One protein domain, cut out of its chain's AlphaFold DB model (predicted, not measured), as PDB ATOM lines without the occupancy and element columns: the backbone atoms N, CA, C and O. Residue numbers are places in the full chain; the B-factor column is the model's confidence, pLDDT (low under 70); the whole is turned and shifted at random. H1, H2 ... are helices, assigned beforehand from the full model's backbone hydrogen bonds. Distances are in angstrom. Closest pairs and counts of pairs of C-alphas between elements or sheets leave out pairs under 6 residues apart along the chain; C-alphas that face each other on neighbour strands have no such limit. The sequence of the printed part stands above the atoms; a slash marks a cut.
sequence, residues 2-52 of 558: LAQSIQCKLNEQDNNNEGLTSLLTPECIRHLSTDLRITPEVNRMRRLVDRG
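This is residues 2 to 52 of the 558 residues of an uncharacterized protein of Rhodocyclales bacterium GT-UBC (UniProt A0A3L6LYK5). What shape does the printed part make? It is an open arch of three helices with few contacts: H1 and H2 form its top, H3 is one leg, and the long loop of residues 12 to 25 makes the other leg and folds back under the top. Residues 46 to 52, of which 46 to 50 belong to H3, stick out. What is it built of? The printed part has 51 residues with three named helices in the order H1, H2, H3 and no named strand, and its class is all helix. How spread out is it? It is only just compact, close to loose, with a radius of gyration of the C-alphas of 11.7 A and spans of 31 by 27 by 15 A.

Where does H1 lie? H1 is residues 2 to 11, 14.6 A long, and its C-alpha 2 is at (31.232, 17.758, -23.763). Which helices follow? H2 is residues 26 to 32, 9.8 A long, and H3 is residues 39 to 50, 16.6 A long, ending with C-alpha 50 at (16.306, 27.337, -33.787).

How does H1 stand to H2? They are close but not clearly touching, their closest C-alphas being those of Gln 4 and Cys 28, 7.4 A apart. They run opposite ways at a shallow tilt of 30 degrees. And H3? H2 and H3 are close but not clearly touching, their closest C-alphas, of Leu 32 and Thr 39, being 7.5 A apart, and they run opposite ways at a steep tilt of 47 degrees. H1 and H3 are apart. What do the backbones show? Every O i to N i+4 pair is within hydrogen-bond range in H2 and H3, and 5 of 6 are in H1.

How far does it reach? The two C-alphas farthest apart, of Asp 14 and Leu 36, are 32.5 A apart. Is there a cut or a long link? The printed part has no cut; the link from H1 to H2, 14 residues, is long, and that from H2 to H3, 6 residues, is short. Where is confidence low? The mean pLDDT of the printed part is 72.1, and residues 8, 11 to 19, 27, 33 to 34 and 36 to 37 are under 70.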
ATOM      1  N   LEU A   2      30.081  16.836 -23.809       72.00
ATOM      2  CA  LEU A   2      31.232  17.758 -23.763       72.00
ATOM      3  C   LEU A   2      32.596  17.091 -24.038       72.00
ATOM      4  O   LEU A   2      33.364  17.575 -24.856       72.00
ATOM      5  N   ALA A   3      32.875  15.942 -23.412       73.94
ATOM      6  CA  ALA A   3      34.132  15.217 -23.623       73.94
ATOM      7  C   ALA A   3      34.330  14.756 -25.083       73.94
ATOM      8  O   ALA A   3      35.432  14.838 -25.609       73.94
ATOM      9  N   GLN A   4      33.253  14.332 -25.757       72.62
ATOM     10  CA  GLN A   4      33.304  13.927 -27.168       72.62
ATOM     11  C   GLN A   4      33.434  15.135 -28.102       72.62
ATOM     12  O   GLN A   4      34.199  15.079 -29.053       72.62
ATOM     13  N   SER A   5      32.762  16.247 -27.788       70.56
ATOM     14  CA  SER A   5      32.931  17.528 -28.488       70.56
ATOM     15  C   SER A   5      34.376  18.032 -28.449       70.56
ATOM     16  O   SER A   5      34.910  18.464 -29.465       70.56
ATOM     17  N   ILE A   6      35.032  17.939 -27.287       74.50
ATOM     18  CA  ILE A   6      36.446  18.313 -27.123       74.50
ATOM     19  C   ILE A   6      37.343  17.399 -27.963       74.50
ATOM     20  O   ILE A   6      38.263  17.875 -28.618       74.50
ATOM     21  N   GLN A   7      37.058  16.097 -27.985       73.25
ATOM     22  CA  GLN A   7      37.830  15.133 -28.763       73.25
ATOM     23  C   GLN A   7      37.682  15.343 -30.278       73.25
ATOM     24  O   GLN A   7      38.673  15.249 -30.994       73.25
ATOM     25  N   CYS A   8      36.482  15.686 -30.763       69.62
ATOM     26  CA  CYS A   8      36.263  16.080 -32.159       69.62
ATOM     27  C   CYS A   8      37.037  17.359 -32.505       69.62
ATOM     28  O   CYS A   8      37.753  17.385 -33.501       69.62
ATOM     29  N   LYS A   9      36.992  18.372 -31.630       70.62
ATOM     30  CA  LYS A   9      37.706  19.642 -31.828       70.62
ATOM     31  C   LYS A   9      39.227  19.492 -31.885       70.62
ATOM     32  O   LYS A   9      39.881  20.227 -32.614       70.62
ATOM     33  N   LEU A  10      39.796  18.563 -31.117       71.69
ATOM     34  CA  LEU A  10      41.238  18.287 -31.126       71.69
ATOM     35  C   LEU A  10      41.713  17.598 -32.415       71.69
ATOM     36  O   LEU A  10      42.907  17.627 -32.705       71.69
ATOM     37  N   ASN A  11      40.799  16.991 -33.177       69.19
ATOM     38  CA  ASN A  11      41.113  16.246 -34.394       69.19
ATOM     39  C   ASN A  11      40.940  17.073 -35.687       69.19
ATOM     40  O   ASN A  11      41.391  16.623 -36.737       69.19
ATOM     41  N   GLU A  12      40.320  18.258 -35.634       64.44
ATOM     42  CA  GLU A  12      40.084  19.123 -36.802       64.44
ATOM     43  C   GLU A  12      41.034  20.339 -36.807       64.44
ATOM     44  O   GLU A  12      41.137  21.072 -35.823       64.44
ATOM     45  N   GLN A  13      41.763  20.537 -37.917       53.53
ATOM     46  CA  GLN A  13      42.849  21.527 -38.047       53.53
ATOM     47  C   GLN A  13      42.415  22.937 -38.496       53.53
ATOM     48  O   GLN A  13      43.252  23.834 -38.485       53.53
ATOM     49  N   ASP A  14      41.140  23.173 -38.815       53.44
ATOM     50  CA  ASP A  14      40.621  24.496 -39.192       53.44
ATOM     51  C   ASP A  14      39.429  24.862 -38.302       53.44
ATOM     52  O   ASP A  14      38.413  24.177 -38.296       53.44
ATOM     53  N   ASN A  15      39.549  25.939 -37.520       52.12
ATOM     54  CA  ASN A  15      38.526  26.362 -36.561       52.12
ATOM     55  C   ASN A  15      38.252  27.863 -36.693       52.12
ATOM     56  O   ASN A  15      38.799  28.673 -35.944       52.12
ATOM     57  N   ASN A  16      37.359  28.232 -37.610       52.41
ATOM     58  CA  ASN A  16      36.721  29.545 -37.591       52.41
ATOM     59  C   ASN A  16      35.305  29.418 -37.010       52.41
ATOM     60  O   ASN A  16      34.386  28.972 -37.682       52.41
ATOM     61  N   ASN A  17      35.151  29.861 -35.758       52.97
ATOM     62  CA  ASN A  17      33.888  30.262 -35.119       52.97
ATOM     63  C   ASN A  17      32.708  29.264 -35.075       52.97
ATOM     64  O   ASN A  17      31.559  29.697 -34.994       52.97
ATOM     65  N   GLU A  18      32.953  27.955 -35.013       60.66
ATOM     66  CA  GLU A  18      31.888  26.987 -34.711       60.66
ATOM     67  C   GLU A  18      31.849  26.595 -33.222       60.66
ATOM     68  O   GLU A  18      32.868  26.545 -32.523       60.66
ATOM     69  N   GLY A  19      30.635  26.374 -32.711       69.12
ATOM     70  CA  GLY A  19      30.381  25.961 -31.333       69.12
ATOM     71  C   GLY A  19      30.972  24.583 -30.998       69.12
ATOM     72  O   GLY A  19      31.328  23.794 -31.864       69.12
ATOM     73  N   LEU A  20      31.110  24.255 -29.712       77.81
ATOM     74  CA  LEU A  20      31.691  22.973 -29.285       77.81
ATOM     75  C   LEU A  20      30.794  21.784 -29.640       77.81
ATOM     76  O   LEU A  20      31.283  20.695 -29.942       77.81
ATOM     77  N   THR A  21      29.477  21.952 -29.560       78.56
ATOM     78  CA  THR A  21      28.538  20.864 -29.843       78.56
ATOM     79  C   THR A  21      28.203  20.722 -31.319       78.56
ATOM     80  O   THR A  21      27.871  19.608 -31.726       78.56
ATOM     81  N   SER A  22      28.366  21.772 -32.127       78.94
ATOM     82  CA  SER A  22      28.221  21.700 -33.587       78.94
ATOM     83  C   SER A  22      29.278  20.812 -34.254       78.94
ATOM     84  O   SER A  22      28.987  20.198 -35.275       78.94
ATOM     85  N   LEU A  23      30.442  20.638 -33.618       77.62
ATOM     86  CA  LEU A  23      31.533  19.758 -34.073       77.62
ATOM     87  C   LEU A  23      31.262  18.255 -33.859       77.62
ATOM     88  O   LEU A  23      32.089  17.406 -34.189       77.62
ATOM     89  N   LEU A  24      30.128  17.881 -33.255       78.25
ATOM     90  CA  LEU A  24      29.791  16.470 -33.069       78.25
ATOM     91  C   LEU A  24      29.428  15.822 -34.406       78.25
ATOM     92  O   LEU A  24      28.445  16.192 -35.048       78.25
ATOM     93  N   THR A  25      30.152  14.765 -34.773       75.44
ATOM     94  CA  THR A  25      29.831  13.990 -35.975       75.44
ATOM     95  C   THR A  25      28.474  13.277 -35.840       75.44
ATOM     96  O   THR A  25      28.038  12.948 -34.725       75.44
ATOM     97  N   PRO A  26      27.793  12.952 -36.958       70.75
ATOM     98  CA  PRO A  26      26.547  12.180 -36.932       70.75
ATOM     99  C   PRO A  26      26.662  10.843 -36.185       70.75
ATOM    100  O   PRO A  26      25.688  10.370 -35.599       70.75
ATOM    101  N   GLU A  27      27.850  10.239 -36.178       69.06
ATOM    102  CA  GLU A  27      28.134   8.994 -35.468       69.06
ATOM    103  C   GLU A  27      28.245   9.201 -33.952       69.06
ATOM    104  O   GLU A  27      27.621   8.456 -33.192       69.06
ATOM    105  N   CYS A  28      28.912  10.271 -33.501       71.75
ATOM    106  CA  CYS A  28      28.924  10.667 -32.091       71.75
ATOM    107  C   CYS A  28      27.509  10.964 -31.577       71.75
ATOM    108  O   CYS A  28      27.134  10.519 -30.492       71.75
ATOM    109  N   ILE A  29      26.684  11.653 -32.373       72.69
ATOM    110  CA  ILE A  29      25.282  11.935 -32.027       72.69
ATOM    111  C   ILE A  29      24.476  10.639 -31.930       72.69
ATOM    112  O   ILE A  29      23.696  10.478 -30.990       72.69
ATOM    113  N   ARG A  30      24.667   9.696 -32.861       70.06
ATOM    114  CA  ARG A  30      23.990   8.392 -32.836       70.06
ATOM    115  C   ARG A  30      24.369   7.592 -31.590       70.06
ATOM    116  O   ARG A  30      23.480   7.054 -30.937       70.06
ATOM    117  N   HIS A  31      25.649   7.585 -31.221       74.44
ATOM    118  CA  HIS A  31      26.129   6.953 -29.993       74.44
ATOM    119  C   HIS A  31      25.533   7.621 -28.745       74.44
ATOM    120  O   HIS A  31      25.003   6.942 -27.873       74.44
ATOM    121  N   LEU A  32      25.550   8.954 -28.662       71.12
ATOM    122  CA  LEU A  32      24.960   9.704 -27.545       71.12
ATOM    123  C   LEU A  32      23.440   9.521 -27.434       71.12
ATOM    124  O   LEU A  32      22.907   9.547 -26.329       71.12
ATOM    125  N   SER A  33      22.751   9.298 -28.556       65.50
ATOM    126  CA  SER A  33      21.298   9.079 -28.603       65.50
ATOM    127  C   SER A  33      20.859   7.722 -28.042       65.50
ATOM    128  O   SER A  33      19.660   7.492 -27.907       65.50
ATOM    129  N   THR A  34      21.801   6.832 -27.710       69.31
ATOM    130  CA  THR A  34      21.506   5.575 -27.004       69.31
ATOM    131  C   THR A  34      21.255   5.782 -25.506       69.31
ATOM    132  O   THR A  34      20.576   4.962 -24.890       69.31
ATOM    133  N   ASP A  35      21.725   6.893 -24.918       71.19
ATOM    134  CA  ASP A  35      21.401   7.267 -23.537       71.19
ATOM    135  C   ASP A  35      20.132   8.133 -23.509       71.19
ATOM    136  O   ASP A  35      20.120   9.289 -23.943       71.19
ATOM    137  N   LEU A  36      19.064   7.576 -22.933       66.00
ATOM    138  CA  LEU A  36      17.748   8.211 -22.805       66.00
ATOM    139  C   LEU A  36      17.773   9.552 -22.054       66.00
ATOM    140  O   LEU A  36      16.836  10.338 -22.186       66.00
ATOM    141  N   ARG A  37      18.823   9.839 -21.275       69.25
ATOM    142  CA  ARG A  37      18.983  11.112 -20.552       69.25
ATOM    143  C   ARG A  37      19.579  12.215 -21.423       69.25
ATOM    144  O   ARG A  37      19.414  13.389 -21.110       69.25
ATOM    145  N   ILE A  38      20.261  11.857 -22.511       73.69
ATOM    146  CA  ILE A  38      20.989  12.798 -23.373       73.69
ATOM    147  C   ILE A  38      20.108  13.285 -24.530       73.69
ATOM    148  O   ILE A  38      20.201  14.444 -24.938       73.69
ATOM    149  N   THR A  39      19.203  12.444 -25.032       74.06
ATOM    150  CA  THR A  39      18.289  12.790 -26.134       74.06
ATOM    151  C   THR A  39      17.421  14.032 -25.861       74.06
ATOM    152  O   THR A  39      17.329  14.886 -26.750       74.06
ATOM    153  N   PRO A  40      16.808  14.207 -24.668       75.56
ATOM    154  CA  PRO A  40      16.039  15.414 -24.357       75.56
ATOM    155  C   PRO A  40      16.898  16.681 -24.382       75.56
ATOM    156  O   PRO A  40      16.442  17.719 -24.861       75.56
ATOM    157  N   GLU A  41      18.151  16.578 -23.934       80.81
ATOM    158  CA  GLU A  41      19.102  17.688 -23.882       80.81
ATOM    159  C   GLU A  41      19.567  18.119 -25.273       80.81
ATOM    160  O   GLU A  41      19.519  19.304 -25.597       80.81
ATOM    161  N   VAL A  42      19.892  17.168 -26.152       81.12
ATOM    162  CA  VAL A  42      20.218  17.455 -27.563       81.12
ATOM    163  C   VAL A  42      19.048  18.158 -28.264       81.12
ATOM    164  O   VAL A  42      19.240  19.141 -28.983       81.12
ATOM    165  N   ASN A  43      17.813  17.707 -28.017       78.94
ATOM    166  CA  ASN A  43      16.610  18.337 -28.568       78.94
ATOM    167  C   ASN A  43      16.312  19.708 -27.943       78.94
ATOM    168  O   ASN A  43      15.729  20.572 -28.601       78.94
ATOM    169  N   ARG A  44      16.674  19.927 -26.675       80.12
ATOM    170  CA  ARG A  44      16.563  21.228 -26.003       80.12
ATOM    171  C   ARG A  44      17.539  22.234 -26.609       80.12
ATOM    172  O   ARG A  44      17.096  23.304 -27.009       80.12
ATOM    173  N   MET A  45      18.811  21.867 -26.761       82.56
ATOM    174  CA  MET A  45      19.839  22.725 -27.365       82.56
ATOM    175  C   MET A  45      19.464  23.140 -28.791       82.56
ATOM    176  O   MET A  45      19.478  24.325 -29.107       82.56
ATOM    177  N   ARG A  46      19.014  22.191 -29.626       80.81
ATOM    178  CA  ARG A  46      18.536  22.495 -30.988       80.81
ATOM    179  C   ARG A  46      17.354  23.460 -31.000       80.81
ATOM    180  O   ARG A  46      17.355  24.396 -31.786       80.81
ATOM    181  N   ARG A  47      16.371  23.272 -30.111       81.19
ATOM    182  CA  ARG A  47      15.226  24.190 -29.993       81.19
ATOM    183  C   ARG A  47      15.638  25.595 -29.565       81.19
ATOM    184  O   ARG A  47      15.005  26.551 -29.996       81.19
ATOM    185  N   LEU A  48      16.655  25.725 -28.715       80.69
ATOM    186  CA  LEU A  48      17.171  27.028 -28.302       80.69
ATOM    187  C   LEU A  48      17.920  27.722 -29.448       80.69
ATOM    188  O   LEU A  48      17.699  28.911 -29.658       80.69
ATOM    189  N   VAL A  49      18.713  26.979 -30.230       82.88
ATOM    190  CA  VAL A  49      19.373  27.503 -31.440       82.88
ATOM    191  C   VAL A  49      18.359  27.897 -32.515       82.88
ATOM    192  O   VAL A  49      18.418  29.012 -33.019       82.88
ATOM    193  N   ASP A  50      17.369  27.046 -32.808       78.25
ATOM    194  CA  ASP A  50      16.306  27.337 -33.787       78.25
ATOM    195  C   ASP A  50      15.476  28.584 -33.400       78.25
ATOM    196  O   ASP A  50      14.864  29.216 -34.256       78.25
ATOM    197  N   ARG A  51      15.452  28.949 -32.111       80.44
ATOM    198  CA  ARG A  51      14.785  30.154 -31.586       80.44
ATOM    199  C   ARG A  51      15.712  31.369 -31.458       80.44
ATOM    200  O   ARG A  51      15.265  32.398 -30.964       80.44
ATOM    201  N   GLY A  52      16.985  31.254 -31.843       83.25
ATOM    202  CA  GLY A  52      17.987  32.318 -31.691       83.25
ATOM    203  C   GLY A  52      18.363  32.634 -30.237       83.25
ATOM    204  O   GLY A  52      18.954  33.673 -29.968       83.25
TER     205      GLY A  52